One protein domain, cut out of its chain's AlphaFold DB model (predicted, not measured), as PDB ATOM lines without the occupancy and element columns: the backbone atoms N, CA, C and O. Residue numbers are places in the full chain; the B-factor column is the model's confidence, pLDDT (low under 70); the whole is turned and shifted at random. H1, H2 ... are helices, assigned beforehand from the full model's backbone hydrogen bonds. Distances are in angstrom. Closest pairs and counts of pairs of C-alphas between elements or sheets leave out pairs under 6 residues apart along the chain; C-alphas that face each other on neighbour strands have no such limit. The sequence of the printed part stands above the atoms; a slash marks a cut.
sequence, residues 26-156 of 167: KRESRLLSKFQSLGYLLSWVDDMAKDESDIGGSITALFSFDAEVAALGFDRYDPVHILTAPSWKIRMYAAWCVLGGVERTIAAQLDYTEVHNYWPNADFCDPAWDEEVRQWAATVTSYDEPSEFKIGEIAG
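This is residues 26 to 156 of the 167 residues of an uncharacterized protein of Pseudomonas coronafaciens pv. zizaniae (UniProt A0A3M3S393). Two pairs of antiparallel helices, H2 with H3 and H4 with H5, pack on each other and make the core. H7 crosses H5 on the side away from H2, H6 crosses the first residues of H2, H8 packs on H3, and H1 makes a corner with H2. The printed part has 131 residues with eight named helices, H1 to H8 in chain order, and no named strand; the class is all helix. It is compact, with a radius of gyration of the C-alphas of 14.3 A, and spans 42 by 35 by 24 A.

H1, residues 26 to 31, and H2, residues 34 to 48, touch only at the corner, with the C-alphas of Arg 30 and Ser 37 closest at 4.5 A. H3, residues 55 to 71, forms a hairpin with H2 at a shallow tilt of 9 degrees; the closest C-alphas, Val 45 and Ala 61, are 5.4 A apart. H4, residues 78 to 83, forms a hairpin with H5, residues 88 to 98, at a shallow tilt of 3 degrees, closest at C-alphas 82 and 91, 5.2 A. H3 and H4 form another, at 33 degrees, only just short of steep, closest at C-alphas 66 and 79, 5.7 A. H6, residues 101 to 109, touches residues 34 to 36 of the hub, H2, about perpendicular at 77 degrees, closest at C-alphas 107 and 35, 6.2 A. H7, residues 129 to 139, touches H5 about perpendicular at 89 degrees, closest at C-alphas 133 and 93, 5.7 A. H8, residues 150 to 155, touches H3, closest at C-alphas 151 and 58, 6.7 A. Every O i to N i+4 pair is within hydrogen-bond range in H2 to H8; in H1 0 of 2 are, beside 2 of 3 O i to N i+3 pairs.

H1 begins at C-alpha 26, (122.705, 147.783, 79.228), and H8 ends at C-alpha 155, (112.271, 121.400, 74.439). H3 is 24.4 A long, H2 21.0 A.

The C-alphas farthest apart, Ser 53 and Pro 127, are 42.6 A apart. The printed part has no cut. The link from H6 to H7 is long, residues 110 to 128. Residue 26 is under pLDDT 70.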
ATOM      1  N   LYS A  26     123.695 148.600  79.944       67.38
ATOM      2  CA  LYS A  26     122.705 147.783  79.228       67.38
ATOM      3  C   LYS A  26     122.343 146.514  79.997       67.38
ATOM      4  O   LYS A  26     121.173 146.159  80.038       67.38
ATOM      5  N   ARG A  27     123.312 145.859  80.655       80.12
ATOM      6  CA  ARG A  27     123.076 144.642  81.459       80.12
ATOM      7  C   ARG A  27     122.282 144.897  82.731       80.12
ATOM      8  O   ARG A  27     121.607 143.981  83.193       80.12
ATOM      9  N   GLU A  28     122.351 146.095  83.297       89.00
ATOM     10  CA  GLU A  28     121.577 146.458  84.489       89.00
ATOM     11  C   GLU A  28     120.086 146.621  84.177       89.00
ATOM     12  O   GLU A  28     119.257 146.316  85.033       89.00
ATOM     13  N   SER A  29     119.731 146.962  82.928       92.88
ATOM     14  CA  SER A  29     118.332 147.102  82.490       92.88
ATOM     15  C   SER A  29     117.506 145.829  82.730       92.88
ATOM     16  O   SER A  29     116.314 145.906  83.020       92.88
ATOM     17  N   ARG A  30     118.143 144.645  82.711       94.31
ATOM     18  CA  ARG A  30     117.462 143.366  82.970       94.31
ATOM     19  C   ARG A  30     116.912 143.278  84.395       94.31
ATOM     20  O   ARG A  30     115.954 142.555  84.625       94.31
ATOM     21  N   LEU A  31     117.522 143.991  85.342       94.75
ATOM     22  CA  LEU A  31     117.175 143.957  86.765       94.75
ATOM     23  C   LEU A  31     116.035 144.921  87.123       94.75
ATOM     24  O   LEU A  31     115.555 144.889  88.251       94.75
ATOM     25  N   LEU A  32     115.607 145.774  86.184       95.19
ATOM     26  CA  LEU A  32     114.590 146.800  86.428       95.19
ATOM     27  C   LEU A  32     113.165 146.239  86.496       95.19
ATOM     28  O   LEU A  32     112.295 146.849  87.110       95.19
ATOM     29  N   SER A  33     112.914 145.085  85.877       96.69
ATOM     30  CA  SER A  33     111.652 144.354  86.008       96.69
ATOM     31  C   SER A  33     111.858 142.871  85.728       96.69
ATOM     32  O   SER A  33     112.757 142.486  84.968       96.69
ATOM     33  N   LYS A  34     110.981 142.016  86.268       97.31
ATOM     34  CA  LYS A  34     111.006 140.589  85.909       97.31
ATOM     35  C   LYS A  34     110.760 140.375  84.417       97.31
ATOM     36  O   LYS A  34     111.306 139.440  83.840       97.31
ATOM     37  N   PHE A  35     109.994 141.258  83.774       97.56
ATOM     38  CA  PHE A  35     109.762 141.195  82.334       97.56
ATOM     39  C   PHE A  35     111.053 141.399  81.531       97.56
ATOM     40  O   PHE A  35     111.329 140.627  80.618       97.56
ATOM     41  N   GLN A  36     111.881 142.384  81.893       96.88
ATOM     42  CA  GLN A  36     113.182 142.594  81.246       96.88
ATOM     43  C   GLN A  36     114.158 141.450  81.542       96.88
ATOM     44  O   GLN A  36     114.894 141.024  80.651       96.88
ATOM     45  N   SER A  37     114.121 140.887  82.755       97.12
ATOM     46  CA  SER A  37     114.882 139.673  83.076       97.12
ATOM     47  C   SER A  37     114.508 138.504  82.160       97.12
ATOM     48  O   SER A  37     115.401 137.851  81.627       97.12
ATOM     49  N   LEU A  38     113.213 138.263  81.919       97.56
ATOM     50  CA  LEU A  38     112.751 137.205  81.013       97.56
ATOM     51  C   LEU A  38     113.211 137.432  79.567       97.56
ATOM     52  O   LEU A  38     113.738 136.503  78.957       97.56
ATOM     53  N   GLY A  39     113.068 138.649  79.031       97.06
ATOM     54  CA  GLY A  39     113.535 138.974  77.675       97.06
ATOM     55  C   GLY A  39     115.043 138.746  77.510       97.06
ATOM     56  O   GLY A  39     115.490 138.155  76.523       97.06
ATOM     57  N   TYR A  40     115.830 139.134  78.520       96.44
ATOM     58  CA  TYR A  40     117.273 138.888  78.546       96.44
ATOM     59  C   TYR A  40     117.598 137.390  78.548       96.44
ATOM     60  O   TYR A  40     118.428 136.938  77.759       96.44
ATOM     61  N   LEU A  41     116.947 136.620  79.425       95.81
ATOM     62  CA  LEU A  41     117.175 135.180  79.551       95.81
ATOM     63  C   LEU A  41     116.808 134.438  78.263       95.81
ATOM     64  O   LEU A  41     117.561 133.567  77.840       95.81
ATOM     65  N   LEU A  42     115.706 134.807  77.607       95.38
ATOM     66  CA  LEU A  42     115.323 134.228  76.317       95.38
ATOM     67  C   LEU A  42     116.350 134.531  75.230       95.38
ATOM     68  O   LEU A  42     116.764 133.619  74.524       95.38
ATOM     69  N   SER A  43     116.810 135.783  75.142       94.06
ATOM     70  CA  SER A  43     117.841 136.174  74.174       94.06
ATOM     71  C   SER A  43     119.120 135.358  74.374       94.06
ATOM     72  O   SER A  43     119.706 134.863  73.416       94.06
ATOM     73  N   TRP A  44     119.522 135.162  75.633       92.44
ATOM     74  CA  TRP A  44     120.682 134.349  75.988       92.44
ATOM     75  C   TRP A  44     120.513 132.873  75.604       92.44
ATOM     76  O   TRP A  44     121.425 132.285  75.024       92.44
ATOM     77  N   VAL A  45     119.350 132.282  75.885       93.00
ATOM     78  CA  VAL A  45     119.056 130.887  75.527       93.00
ATOM     79  C   VAL A  45     119.045 130.691  74.018       93.00
ATOM     80  O   VAL A  45     119.648 129.738  73.524       93.00
ATOM     81  N   ASP A  46     118.384 131.581  73.281       92.00
ATOM     82  CA  ASP A  46     118.329 131.491  71.825       92.00
ATOM     83  C   ASP A  46     119.722 131.633  71.213       92.00
ATOM     84  O   ASP A  46     120.055 130.894  70.291       92.00
ATOM     85  N   ASP A  47     120.555 132.533  71.744       90.94
ATOM     86  CA  ASP A  47     121.942 132.693  71.310       90.94
ATOM     87  C   ASP A  47     122.764 131.418  71.519       90.94
ATOM     88  O   ASP A  47     123.523 131.031  70.629       90.94
ATOM     89  N   MET A  48     122.594 130.738  72.655       88.88
ATOM     90  CA  MET A  48     123.256 129.455  72.916       88.88
ATOM     91  C   MET A  48     122.736 128.330  72.020       88.88
ATOM     92  O   MET A  48     123.497 127.436  71.660       88.88
ATOM     93  N   ALA A  49     121.462 128.383  71.636       88.81
ATOM     94  CA  ALA A  49     120.830 127.381  70.786       88.81
ATOM     95  C   ALA A  49     121.120 127.561  69.283       88.81
ATOM     96  O   ALA A  49     120.672 126.744  68.479       88.81
ATOM     97  N   LYS A  50     121.837 128.623  68.880       88.50
ATOM     98  CA  LYS A  50     122.208 128.872  67.472       88.50
ATOM     99  C   LYS A  50     123.219 127.867  66.930       88.50
ATOM    100  O   LYS A  50     123.221 127.615  65.727       88.50
ATOM    101  N   ASP A  51     124.095 127.339  67.781       87.44
ATOM    102  CA  ASP A  51     125.044 126.305  67.376       87.44
ATOM    103  C   ASP A  51     124.365 124.934  67.419       87.44
ATOM    104  O   ASP A  51     124.349 124.247  68.439       87.44
ATOM    105  N   GLU A  52     123.806 124.527  66.280       83.75
ATOM    106  CA  GLU A  52     123.113 123.243  66.131       83.75
ATOM    107  C   GLU A  52     124.021 122.028  66.395       83.75
ATOM    108  O   GLU A  52     123.526 120.928  66.651       83.75
ATOM    109  N   SER A  53     125.347 122.203  66.342       87.75
ATOM    110  CA  SER A  53     126.290 121.124  66.634       87.75
ATOM    111  C   SER A  53     126.487 120.895  68.136       87.75
ATOM    112  O   SER A  53     126.869 119.791  68.536       87.75
ATOM    113  N   ASP A  54     126.158 121.883  68.976       90.06
ATOM    114  CA  ASP A  54     126.275 121.815  70.434       90.06
ATOM    115  C   ASP A  54     124.916 121.590  71.119       90.06
ATOM    116  O   ASP A  54     124.355 122.428  71.835       90.06
ATOM    117  N   ILE A  55     124.387 120.379  70.937       86.75
ATOM    118  CA  ILE A  55     123.166 119.928  71.624       86.75
ATOM    119  C   ILE A  55     123.339 120.003  73.152       86.75
ATOM    120  O   ILE A  55     122.390 120.318  73.874       86.75
ATOM    121  N   GLY A  56     124.549 119.740  73.663       88.94
ATOM    122  CA  GLY A  56     124.850 119.804  75.095       88.94
ATOM    123  C   GLY A  56     124.713 121.220  75.656       88.94
ATOM    124  O   GLY A  56     124.096 121.410  76.709       88.94
ATOM    125  N   GLY A  57     125.222 122.215  74.929       89.62
ATOM    126  CA  GLY A  57     125.055 123.634  75.227       89.62
ATOM    127  C   GLY A  57     123.588 124.052  75.230       89.62
ATOM    128  O   GLY A  57     123.133 124.675  76.190       89.62
ATOM    129  N   SER A  58     122.815 123.618  74.234       90.19
ATOM    130  CA  SER A  58     121.375 123.904  74.153       90.19
ATOM    131  C   SER A  58     120.577 123.307  75.323       90.19
ATOM    132  O   SER A  58     119.752 123.984  75.936       90.19
ATOM    133  N   ILE A  59     120.853 122.054  75.696       89.62
ATOM    134  CA  ILE A  59     120.230 121.412  76.868       89.62
ATOM    135  C   ILE A  59     120.627 122.141  78.159       89.62
ATOM    136  O   ILE A  59     119.794 122.360  79.038       89.62
ATOM    137  N   THR A  60     121.887 122.556  78.272       91.38
ATOM    138  CA  THR A  60     122.366 123.331  79.425       91.38
ATOM    139  C   THR A  60     121.662 124.684  79.520       91.38
ATOM    140  O   THR A  60     121.284 125.095  80.621       91.38
ATOM    141  N   ALA A  61     121.427 125.354  78.389       91.50
ATOM    142  CA  ALA A  61     120.691 126.615  78.331       91.50
ATOM    143  C   ALA A  61     119.244 126.448  78.825       91.50
ATOM    144  O   ALA A  61     118.789 127.254  79.633       91.50
ATOM    145  N   LEU A  62     118.557 125.366  78.433       91.06
ATOM    146  CA  LEU A  62     117.204 125.046  78.913       91.06
ATOM    147  C   LEU A  62     117.131 124.925  80.437       91.06
ATOM    148  O   LEU A  62     116.301 125.576  81.069       91.06
ATOM    149  N   PHE A  63     118.003 124.110  81.034       91.38
ATOM    150  CA  PHE A  63     118.008 123.919  82.486       91.38
ATOM    151  C   PHE A  63     118.408 125.186  83.237       91.38
ATOM    152  O   PHE A  63     117.862 125.476  84.300       91.38
ATOM    153  N   SER A  64     119.344 125.951  82.679       92.81
ATOM    154  CA  SER A  64     119.758 127.221  83.269       92.81
ATOM    155  C   SER A  64     118.625 128.243  83.221       92.81
ATOM    156  O   SER A  64     118.381 128.920  84.212       92.81
ATOM    157  N   PHE A  65     117.884 128.317  82.113       94.19
ATOM    158  CA  PHE A  65     116.707 129.174  82.008       94.19
ATOM    159  C   PHE A  65     115.649 128.812  83.046       94.19
ATOM    160  O   PHE A  65     115.172 129.693  83.751       94.19
ATOM    161  N   ASP A  66     115.309 127.527  83.169       93.00
ATOM    162  CA  ASP A  66     114.346 127.051  84.167       93.00
ATOM    163  C   ASP A  66     114.763 127.463  85.588       93.00
ATOM    164  O   ASP A  66     113.965 128.035  86.333       93.00
ATOM    165  N   ALA A  67     116.042 127.276  85.932       93.31
ATOM    166  CA  ALA A  67     116.589 127.655  87.232       93.31
ATOM    167  C   ALA A  67     116.560 129.175  87.483       93.31
ATOM    168  O   ALA A  67     116.169 129.608  88.568       93.31
ATOM    169  N   GLU A  68     116.945 129.988  86.499       95.56
ATOM    170  CA  GLU A  68     116.946 131.454  86.605       95.56
ATOM    171  C   GLU A  68     115.516 132.007  86.711       95.56
ATOM    172  O   GLU A  68     115.235 132.869  87.543       95.56
ATOM    173  N   VAL A  69     114.571 131.465  85.939       94.75
ATOM    174  CA  VAL A  69     113.154 131.843  86.029       94.75
ATOM    175  C   VAL A  69     112.557 131.416  87.373       94.75
ATOM    176  O   VAL A  69     111.851 132.203  88.008       94.75
ATOM    177  N   ALA A  70     112.894 130.234  87.888       92.56
ATOM    178  CA  ALA A  70     112.498 129.835  89.238       92.56
ATOM    179  C   ALA A  70     113.087 130.766  90.317       92.56
ATOM    180  O   ALA A  70     112.385 131.132  91.262       92.56
ATOM    181  N   ALA A  71     114.338 131.213  90.167       94.38
ATOM    182  CA  ALA A  71     114.980 132.156  91.089       94.38
ATOM    183  C   ALA A  71     114.311 133.544  91.097       94.38
ATOM    184  O   ALA A  71     114.300 134.220  92.127       94.38
ATOM    185  N   LEU A  72     113.686 133.948  89.986       94.44
ATOM    186  CA  LEU A  72     112.840 135.147  89.902       94.44
ATOM    187  C   LEU A  72     111.465 134.966  90.582       94.44
ATOM    188  O   LEU A  72     110.693 135.927  90.690       94.44
ATOM    189  N   GLY A  73     111.151 133.762  91.070       94.69
ATOM    190  CA  GLY A  73     109.931 133.443  91.812       94.69
ATOM    191  C   GLY A  73     108.716 133.151  90.934       94.69
ATOM    192  O   GLY A  73     107.592 133.388  91.372       94.69
ATOM    193  N   PHE A  74     108.929 132.703  89.696       94.75
ATOM    194  CA  PHE A  74     107.854 132.230  88.823       94.75
ATOM    195  C   PHE A  74     107.409 130.806  89.183       94.75
ATOM    196  O   PHE A  74     108.128 130.049  89.838       94.75
ATOM    197  N   ASP A  75     106.209 130.440  88.738       93.75
ATOM    198  CA  ASP A  75     105.643 129.121  88.988       93.75
ATOM    199  C   ASP A  75     106.292 128.062  88.097       93.75
ATOM    200  O   ASP A  75     106.763 128.331  86.994       93.75
ATOM    201  N   ARG A  76     106.236 126.805  88.550       90.62
ATOM    202  CA  ARG A  76     106.882 125.645  87.911       90.62
ATOM    203  C   ARG A  76     106.661 125.524  86.395       90.62
ATOM    204  O   ARG A  76     107.525 124.999  85.705       90.62
ATOM    205  N   TYR A  77     105.493 125.914  85.887       91.62
ATOM    206  CA  TYR A  77     105.153 125.762  84.467       91.62
ATOM    207  C   TYR A  77     105.363 127.036  83.642       91.62
ATOM    208  O   TYR A  77     105.323 126.965  82.413       91.62
ATOM    209  N   ASP A  78     105.630 128.177  84.278       93.12
ATOM    210  CA  ASP A  78     105.861 129.445  83.587       93.12
ATOM    211  C   ASP A  78     107.056 129.371  82.613       93.12
ATOM    212  O   ASP A  78     106.875 129.751  81.451       93.12
ATOM    213  N   PRO A  79     108.234 128.808  82.980       92.31
ATOM    214  CA  PRO A  79     109.358 128.688  82.050       92.31
ATOM    215  C   PRO A  79     108.991 127.906  80.786       92.31
ATOM    216  O   PRO A  79     109.370 128.283  79.679       92.31
ATOM    217  N   VAL A  80     108.199 126.843  80.944       90.38
ATOM    218  CA  VAL A  80     107.756 125.981  79.843       90.38
ATOM    219  C   VAL A  80     106.847 126.750  78.887       90.38
ATOM    220  O   VAL A  80     107.016 126.655  77.670       90.38
ATOM    221  N   HIS A  81     105.894 127.527  79.410       91.31
ATOM    222  CA  HIS A  81     105.000 128.347  78.587       91.31
ATOM    223  C   HIS A  81     105.747 129.361  77.729       91.31
ATOM    224  O   HIS A  81     105.317 129.624  76.605       91.31
ATOM    225  N   ILE A  82     106.833 129.913  78.261       92.69
ATOM    226  CA  ILE A  82     107.616 130.945  77.593       92.69
ATOM    227  C   ILE A  82     108.601 130.308  76.606       92.69
ATOM    228  O   ILE A  82     108.591 130.667  75.437       92.69
ATOM    229  N   LEU A  83     109.411 129.327  77.017       90.94
ATOM    230  CA  LEU A  83     110.436 128.726  76.145       90.94
ATOM    231  C   LEU A  83     109.856 128.069  74.895       90.94
ATOM    232  O   LEU A  83     110.453 128.142  73.822       90.94
ATOM    233  N   THR A  84     108.699 127.426  75.047       88.38
ATOM    234  CA  THR A  84     108.050 126.682  73.961       88.38
ATOM    235  C   THR A  84     107.171 127.561  73.081       88.38
ATOM    236  O   THR A  84     106.582 127.063  72.128       88.38
ATOM    237  N   ALA A  85     107.047 128.858  73.378       91.75
ATOM    238  CA  ALA A  85     106.286 129.761  72.526       91.75
ATOM    239  C   ALA A  85     106.978 129.931  71.156       91.75
ATOM    240  O   ALA A  85     108.196 130.139  71.107       91.75
ATOM    241  N   PRO A  86     106.210 129.853  70.052       91.50
ATOM    242  CA  PRO A  86     106.748 129.629  68.713       91.50
ATOM    243  C   PRO A  86     107.398 130.868  68.103       91.50
ATOM    244  O   PRO A  86     108.273 130.729  67.263       91.50
ATOM    245  N   SER A  87     107.016 132.067  68.536       93.75
ATOM    246  CA  SER A  87     107.580 133.327  68.052       93.75
ATOM    247  C   SER A  87     107.844 134.280  69.205       93.75
ATOM    248  O   SER A  87     107.303 134.120  70.306       93.75
ATOM    249  N   TRP A  88     108.650 135.312  68.964       95.38
ATOM    250  CA  TRP A  88     108.907 136.328  69.985       95.38
ATOM    251  C   TRP A  88     107.635 137.020  70.477       95.38
ATOM    252  O   TRP A  88     107.513 137.283  71.671       95.38
ATOM    253  N   LYS A  89     106.668 137.274  69.586       95.50
ATOM    254  CA  LYS A  89     105.385 137.875  69.967       95.50
ATOM    255  C   LYS A  89     104.632 136.978  70.951       95.50
ATOM    256  O   LYS A  89     104.151 137.448  71.979       95.50
ATOM    257  N   ILE A  90     104.594 135.672  70.687       95.19
ATOM    258  CA  ILE A  90     103.936 134.722  71.590       95.19
ATOM    259  C   ILE A  90     104.731 134.536  72.889       95.19
ATOM    260  O   ILE A  90     104.130 134.398  73.953       95.19
ATOM    261  N   ARG A  91     106.067 134.613  72.851       95.56
ATOM    262  CA  ARG A  91     106.908 134.646  74.061       95.56
ATOM    263  C   ARG A  91     106.608 135.861  74.927       95.56
ATOM    264  O   ARG A  91     106.474 135.706  76.137       95.56
ATOM    265  N   MET A  92     106.454 137.039  74.319       97.56
ATOM    266  CA  MET A  92     106.048 138.261  75.019       97.56
ATOM    267  C   MET A  92     104.683 138.082  75.669       97.56
ATOM    268  O   MET A  92     104.551 138.337  76.861       97.56
ATOM    269  N   TYR A  93     103.687 137.583  74.935       97.38
ATOM    270  CA  TYR A  93     102.364 137.312  75.495       97.38
ATOM    271  C   TYR A  93     102.402 136.306  76.649       97.38
ATOM    272  O   TYR A  93     101.786 136.535  77.692       97.38
ATOM    273  N   ALA A  94     103.137 135.204  76.486       96.00
ATOM    274  CA  ALA A  94     103.271 134.177  77.508       96.00
ATOM    275  C   ALA A  94     103.945 134.730  78.768       96.00
ATOM    276  O   ALA A  94     103.416 134.567  79.867       96.00
ATOM    277  N   ALA A  95     105.056 135.449  78.602       97.31
ATOM    278  CA  ALA A  95     105.743 136.141  79.685       97.31
ATOM    279  C   ALA A  95     104.816 137.150  80.381       97.31
ATOM    280  O   ALA A  95     104.745 137.186  81.605       97.31
ATOM    281  N   TRP A  96     104.043 137.920  79.617       98.06
ATOM    282  CA  TRP A  96     103.112 138.916  80.146       98.06
ATOM    283  C   TRP A  96     101.957 138.297  80.948       98.06
ATOM    284  O   TRP A  96     101.546 138.845  81.974       98.06
ATOM    285  N   CYS A  97     101.474 137.120  80.534       96.88
ATOM    286  CA  CYS A  97     100.464 136.356  81.271       96.88
ATOM    287  C   CYS A  97     100.967 135.871  82.629       96.88
ATOM    288  O   CYS A  97     100.210 135.901  83.598       96.88
ATOM    289  N   VAL A  98     102.217 135.399  82.700       95.56
ATOM    290  CA  VAL A  98     102.765 134.816  83.935       95.56
ATOM    291  C   VAL A  98     103.251 135.860  84.940       95.56
ATOM    292  O   VAL A  98     103.509 135.523  86.098       95.56
ATOM    293  N   LEU A  99     103.365 137.122  84.524       95.62
ATOM    294  CA  LEU A  99     103.587 138.248  85.424       95.62
ATOM    295  C   LEU A  99     102.305 138.592  86.187       95.62
ATOM    296  O   LEU A  99     101.208 138.489  85.654       95.62
ATOM    297  N   GLY A 100     102.443 139.056  87.428       93.69
ATOM    298  CA  GLY A 100     101.342 139.717  88.137       93.69
ATOM    299  C   GLY A 100     101.174 141.171  87.682       93.69
ATOM    300  O   GLY A 100     102.108 141.767  87.137       93.69
ATOM    301  N   GLY A 101     100.015 141.779  87.958       95.25
ATOM    302  CA  GLY A 101      99.708 143.149  87.527       95.25
ATOM    303  C   GLY A 101     100.695 144.212  88.017       95.25
ATOM    304  O   GLY A 101     100.960 145.175  87.300       95.25
ATOM    305  N   VAL A 102     101.311 144.016  89.189       95.25
ATOM    306  CA  VAL A 102     102.360 144.918  89.701       95.25
ATOM    307  C   VAL A 102     103.592 144.904  88.797       95.25
ATOM    308  O   VAL A 102     104.064 145.961  88.393       95.25
ATOM    309  N   GLU A 103     104.091 143.724  88.429       96.44
ATOM    310  CA  GLU A 103     105.280 143.606  87.574       96.44
ATOM    311  C   GLU A 103     105.018 144.099  86.150       96.44
ATOM    312  O   GLU A 103     105.880 144.749  85.561       96.44
ATOM    313  N   ARG A 104     103.816 143.853  85.613       97.31
ATOM    314  CA  ARG A 104     103.393 144.443  84.333       97.31
ATOM    315  C   ARG A 104     103.400 145.967  84.387       97.31
ATOM    316  O   ARG A 104     103.925 146.609  83.484       97.31
ATOM    317  N   THR A 105     102.876 146.540  85.471       96.69
ATOM    318  CA  THR A 105     102.872 147.994  85.683       96.69
ATOM    319  C   THR A 105     104.293 148.550  85.719       96.69
ATOM    320  O   THR A 105     104.571 149.534  85.038       96.69
ATOM    321  N   ILE A 106     105.203 147.901  86.455       97.19
ATOM    322  CA  ILE A 106     106.621 148.286  86.496       97.19
ATOM    323  C   ILE A 106     107.206 148.257  85.082       97.19
ATOM    324  O   ILE A 106     107.789 149.242  84.645       97.19
ATOM    325  N   ALA A 107     107.015 147.158  84.346       97.25
ATOM    326  CA  ALA A 107     107.555 146.997  83.001       97.25
ATOM    327  C   ALA A 107     107.021 148.041  82.005       97.25
ATOM    328  O   ALA A 107     107.802 148.534  81.195       97.25
ATOM    329  N   ALA A 108     105.735 148.394  82.069       96.75
ATOM    330  CA  ALA A 108     105.114 149.388  81.189       96.75
ATOM    331  C   ALA A 108     105.509 150.841  81.520       96.75
ATOM    332  O   ALA A 108     105.384 151.717  80.672       96.75
ATOM    333  N   GLN A 109     105.973 151.110  82.746       96.19
ATOM    334  CA  GLN A 109     106.391 152.446  83.190       96.19
ATOM    335  C   GLN A 109     107.872 152.755  82.930       96.19
ATOM    336  O   GLN A 109     108.289 153.896  83.127       96.19
ATOM    337  N   LEU A 110     108.673 151.763  82.526       95.81
ATOM    338  CA  LEU A 110     110.073 151.993  82.174       95.81
ATOM    339  C   LEU A 110     110.179 152.855  80.910       95.81
ATOM    340  O   LEU A 110     109.447 152.655  79.941       95.81
ATOM    341  N   ASP A 111     111.137 153.781  80.910       94.50
ATOM    342  CA  ASP A 111     111.452 154.582  79.732       94.50
ATOM    343  C   ASP A 111     112.443 153.844  78.823       94.50
ATOM    344  O   ASP A 111     113.657 153.867  79.033       94.50
ATOM    345  N   TYR A 112     111.916 153.170  77.804       92.75
ATOM    346  CA  TYR A 112     112.699 152.382  76.848       92.75
ATOM    347  C   TYR A 112     113.500 153.213  75.838       92.75
ATOM    348  O   TYR A 112     114.183 152.624  74.997       92.75
ATOM    349  N   THR A 113     113.452 154.550  75.896       91.00
ATOM    350  CA  THR A 113     114.455 155.376  75.200       91.00
ATOM    351  C   THR A 113     115.755 155.479  75.993       91.00
ATOM    352  O   THR A 113     116.812 155.665  75.395       91.00
ATOM    353  N   GLU A 114     115.681 155.300  77.313       90.31
ATOM    354  CA  GLU A 114     116.809 155.406  78.245       90.31
ATOM    355  C   GLU A 114     117.327 154.034  78.697       90.31
ATOM    356  O   GLU A 114     118.527 153.853  78.916       90.31
ATOM    357  N   VAL A 115     116.442 153.039  78.824       92.81
ATOM    358  CA  VAL A 115     116.812 151.673  79.224       92.81
ATOM    359  C   VAL A 115     116.871 150.736  78.026       92.81
ATOM    360  O   VAL A 115     116.141 150.882  77.045       92.81
ATOM    361  N   HIS A 116     117.723 149.715  78.104       94.38
ATOM    362  CA  HIS A 116     117.782 148.709  77.053       94.38
ATOM    363  C   HIS A 116     116.541 147.812  77.095       94.38
ATOM    364  O   HIS A 116     116.251 147.206  78.127       94.38
ATOM    365  N   ASN A 117     115.842 147.696  75.965       95.50
ATOM    366  CA  ASN A 117     114.744 146.752  75.806       95.50
ATOM    367  C   ASN A 117     115.263 145.401  75.301       95.50
ATOM    368  O   ASN A 117     115.800 145.316  74.197       95.50
ATOM    369  N   TYR A 118     115.066 144.352  76.097       96.12
ATOM    370  CA  TYR A 118     115.410 142.979  75.720       96.12
ATOM    371  C   TYR A 118     114.331 142.261  74.905       96.12
ATOM    372  O   TYR A 118     114.536 141.125  74.483       96.12
ATOM    373  N   TRP A 119     113.183 142.896  74.689       96.75
ATOM    374  CA  TRP A 119     112.150 142.407  73.783       96.75
ATOM    375  C   TRP A 119     112.322 143.031  72.394       96.75
ATOM    376  O   TRP A 119     112.874 144.127  72.283       96.75
ATOM    377  N   PRO A 120     111.832 142.386  71.320       94.94
ATOM    378  CA  PRO A 120     112.024 142.904  69.961       94.94
ATOM    379  C   PRO A 120     111.411 144.284  69.709       94.94
ATOM    380  O   PRO A 120     111.845 144.992  68.803       94.94
ATOM    381  N   ASN A 121     110.381 144.649  70.471       95.62
ATOM    382  CA  ASN A 121     109.701 145.935  70.396       95.62
ATOM    383  C   ASN A 121     109.105 146.311  71.763       95.62
ATOM    384  O   ASN A 121     109.233 145.560  72.731       95.62
ATOM    385  N   ALA A 122     108.489 147.492  71.841       96.38
ATOM    386  CA  ALA A 122     107.850 148.024  73.046       96.38
ATOM    387  C   ALA A 122     106.312 148.014  72.953       96.38
ATOM    388  O   ALA A 122     105.657 148.820  73.609       96.38
ATOM    389  N   ASP A 123     105.724 147.116  72.152       96.81
ATOM    390  CA  ASP A 123     104.263 147.046  71.958       96.81
ATOM    391  C   ASP A 123     103.522 146.827  73.289       96.81
ATOM    392  O   ASP A 123     102.400 147.285  73.473       96.81
ATOM    393  N   PHE A 124     104.186 146.200  74.265       96.50
ATOM    394  CA  PHE A 124     103.671 145.986  75.618       96.50
ATOM    395  C   PHE A 124     103.464 147.261  76.449       96.50
ATOM    396  O   PHE A 124     102.874 147.195  77.528       96.50
ATOM    397  N   CYS A 125     103.939 148.411  75.972       96.56
ATOM    398  CA  CYS A 125     103.629 149.714  76.555       96.56
ATOM    399  C   CYS A 125     102.303 150.297  76.034       96.56
ATOM    400  O   CYS A 125     101.845 151.311  76.565       96.56
ATOM    401  N   ASP A 126     101.688 149.703  75.006       96.44
ATOM    402  CA  ASP A 126     100.388 150.146  74.503       96.44
ATOM    403  C   ASP A 126      99.290 149.902  75.562       96.44
ATOM    404  O   ASP A 126      99.185 148.795  76.100       96.44
ATOM    405  N   PRO A 127      98.425 150.890  75.865       93.38
ATOM    406  CA  PRO A 127      97.319 150.720  76.809       93.38
ATOM    407  C   PRO A 127      96.357 149.562  76.488       93.38
ATOM    408  O   PRO A 127      95.683 149.062  77.391       93.38
ATOM    409  N   ALA A 128      96.254 149.147  75.224       96.38
ATOM    410  CA  ALA A 128      95.412 148.037  74.784       96.38
ATOM    411  C   ALA A 128      96.079 146.660  74.949       96.38
ATOM    412  O   ALA A 128      95.384 145.642  74.875       96.38
ATOM    413  N   TRP A 129      97.388 146.610  75.210       97.00
ATOM    414  CA  TRP A 129      98.161 145.369  75.242       97.00
ATOM    415  C   TRP A 129      97.632 144.358  76.265       97.00
ATOM    416  O   TRP A 129      97.492 143.177  75.961       97.00
ATOM    417  N   ASP A 130      97.267 144.811  77.466       96.88
ATOM    418  CA  ASP A 130      96.725 143.935  78.515       96.88
ATOM    419  C   ASP A 130      95.459 143.195  78.059       96.88
ATOM    420  O   ASP A 130      95.277 142.014  78.365       96.88
ATOM    421  N   GLU A 131      94.581 143.879  77.322       96.69
ATOM    422  CA  GLU A 131      93.358 143.277  76.793       96.69
ATOM    423  C   GLU A 131      93.658 142.347  75.613       96.69
ATOM    424  O   GLU A 131      93.113 141.244  75.563       96.69
ATOM    425  N   GLU A 132      94.571 142.731  74.718       97.12
ATOM    426  CA  GLU A 132      95.046 141.881  73.617       97.12
ATOM    427  C   GLU A 132      95.605 140.550  74.145       97.12
ATOM    428  O   GLU A 132      95.172 139.472  73.727       97.12
ATOM    429  N   VAL A 133      96.504 140.607  75.133       97.06
ATOM    430  CA  VAL A 133      97.100 139.414  75.748       97.06
ATOM    431  C   VAL A 133      96.049 138.586  76.487       97.06
ATOM    432  O   VAL A 133      96.071 137.358  76.407       97.06
ATOM    433  N   ARG A 134      95.104 139.219  77.191       96.00
ATOM    434  CA  ARG A 134      94.022 138.509  77.892       96.00
ATOM    435  C   ARG A 134      93.126 137.742  76.923       96.00
ATOM    436  O   ARG A 134      92.793 136.586  77.192       96.00
ATOM    437  N   GLN A 135      92.752 138.357  75.803       95.38
ATOM    438  CA  GLN A 135      91.960 137.709  74.756       95.38
ATOM    439  C   GLN A 135      92.722 136.546  74.124       95.38
ATOM    440  O   GLN A 135      92.164 135.458  73.975       95.38
ATOM    441  N   TRP A 136      94.006 136.738  73.828       95.00
ATOM    442  CA  TRP A 136      94.873 135.670  73.338       95.00
ATOM    443  C   TRP A 136      94.986 134.502  74.334       95.00
ATOM    444  O   TRP A 136      94.796 133.343  73.965       95.00
ATOM    445  N   ALA A 137      95.209 134.779  75.620       93.81
ATOM    446  CA  ALA A 137      95.322 133.750  76.657       93.81
ATOM    447  C   ALA A 137      94.015 132.958  76.847       93.81
ATOM    448  O   ALA A 137      94.021 131.780  77.217       93.81
ATOM    449  N   ALA A 138      92.866 133.589  76.585       92.50
ATOM    450  CA  ALA A 138      91.573 132.923  76.645       92.50
ATOM    451  C   ALA A 138      91.398 131.891  75.518       92.50
ATOM    452  O   ALA A 138      90.803 130.833  75.768       92.50
ATOM    453  N   THR A 139      91.926 132.175  74.322       89.75
ATOM    454  CA  THR A 139      91.757 131.357  73.109       89.75
ATOM    455  C   THR A 139      92.857 130.322  72.907       89.75
ATOM    456  O   THR A 139      92.592 129.285  72.300       89.75
ATOM    457  N   VAL A 140      94.062 130.548  73.434       85.81
ATOM    458  CA  VAL A 140      95.180 129.618  73.257       85.81
ATOM    459  C   VAL A 140      94.944 128.301  74.011       85.81
ATOM    460  O   VAL A 140      94.692 128.266  75.220       85.81
ATOM    461  N   THR A 141      95.025 127.191  73.280       75.38
ATOM    462  CA  THR A 141      94.933 125.820  73.815       75.38
ATOM    463  C   THR A 141      96.252 125.063  73.697       75.38
ATOM    464  O   THR A 141      96.554 124.213  74.532       75.38
ATOM    465  N   SER A 142      97.046 125.400  72.684       76.38
ATOM    466  CA  SER A 142      98.364 124.853  72.373       76.38
ATOM    467  C   SER A 142      99.100 125.821  71.440       76.38
ATOM    468  O   SER A 142      98.509 126.768  70.920       76.38
ATOM    469  N   TYR A 143     100.402 125.604  71.261       77.31
ATOM    470  CA  TYR A 143     101.187 126.287  70.236       77.31
ATOM    471  C   TYR A 143     101.336 125.325  69.061       77.31
ATOM    472  O   TYR A 143     102.226 124.479  69.068       77.31
ATOM    473  N   ASP A 144     100.415 125.400  68.105       72.12
ATOM    474  CA  ASP A 144     100.415 124.499  66.943       72.12
ATOM    475  C   ASP A 144     101.292 125.036  65.796       72.12
ATOM    476  O   ASP A 144     101.512 124.363  64.790       72.12
ATOM    477  N   GLU A 145     101.803 126.258  65.950       81.50
ATOM    478  CA  GLU A 145     102.686 126.905  64.988       81.50
ATOM    479  C   GLU A 145     104.115 126.334  65.077       81.50
ATOM    480  O   GLU A 145     104.595 126.016  66.172       81.50
ATOM    481  N   PRO A 146     104.830 126.207  63.944       82.75
ATOM    482  CA  PRO A 146     106.248 125.875  63.956       82.75
ATOM    483  C   PRO A 146     107.045 126.895  64.774       82.75
ATOM    484  O   PRO A 146     106.855 128.100  64.626       82.75
ATOM    485  N   SER A 147     107.957 126.406  65.614       84.94
ATOM    486  CA  SER A 147     108.835 127.270  66.401       84.94
ATOM    487  C   SER A 147     109.867 127.952  65.501       84.94
ATOM    488  O   SER A 147     110.589 127.284  64.762       84.94
ATOM    489  N   GLU A 148     109.989 129.273  65.618       90.31
ATOM    490  CA  GLU A 148     111.078 130.081  65.052       90.31
ATOM    491  C   GLU A 148     112.425 129.779  65.734       90.31
ATOM    492  O   GLU A 148     113.488 130.121  65.215       90.31
ATOM    493  N   PHE A 149     112.390 129.128  66.901       89.31
ATOM    494  CA  PHE A 149     113.547 128.907  67.757       89.31
ATOM    495  C   PHE A 149     113.957 127.443  67.812       89.31
ATOM    496  O   PHE A 149     113.144 126.567  68.127       89.31
ATOM    497  N   LYS A 150     115.261 127.201  67.651       87.56
ATOM    498  CA  LYS A 150     115.879 125.877  67.804       87.56
ATOM    499  C   LYS A 150     115.712 125.297  69.192       87.56
ATOM    500  O   LYS A 150     115.455 124.106  69.341       87.56
ATOM    501  N   ILE A 151     115.741 126.150  70.210       84.69
ATOM    502  CA  ILE A 151     115.492 125.696  71.571       84.69
ATOM    503  C   ILE A 151     114.077 125.121  71.748       84.69
ATOM    504  O   ILE A 151     113.897 124.166  72.500       84.69
ATOM    505  N   GLY A 152     113.088 125.643  71.013       80.06
ATOM    506  CA  GLY A 152     111.724 125.115  71.007       80.06
ATOM    507  C   GLY A 152     111.638 123.722  70.376       80.06
ATOM    508  O   GLY A 152     110.902 122.876  70.876       80.06
ATOM    509  N   GLU A 153     112.444 123.440  69.345       82.19
ATOM    510  CA  GLU A 153     112.549 122.095  68.754       82.19
ATOM    511  C   GLU A 153     113.110 121.077  69.767       82.19
ATOM    512  O   GLU A 153     112.631 119.947  69.838       82.19
ATOM    513  N   ILE A 154     114.086 121.488  70.589       82.19
ATOM    514  CA  ILE A 154     114.734 120.632  71.601       82.19
ATOM    515  C   ILE A 154     113.833 120.418  72.820       82.19
ATOM    516  O   ILE A 154     113.697 119.294  73.303       82.19
ATOM    517  N   ALA A 155     113.218 121.487  73.330       78.44
ATOM    518  CA  ALA A 155     112.271 121.400  74.439       78.44
ATOM    519  C   ALA A 155     111.014 120.604  74.053       78.44
ATOM    520  O   ALA A 155     110.377 119.986  74.910       78.44
ATOM    521  N   GLY A 156     110.656 120.635  72.766       78.19
ATOM    522  CA  GLY A 156     109.386 120.143  72.267       78.19
ATOM    523  C   GLY A 156     108.210 120.883  72.906       78.19
ATOM    524  O   GLY A 156     108.310 122.032  73.334       78.19
TER     525      GLY A 156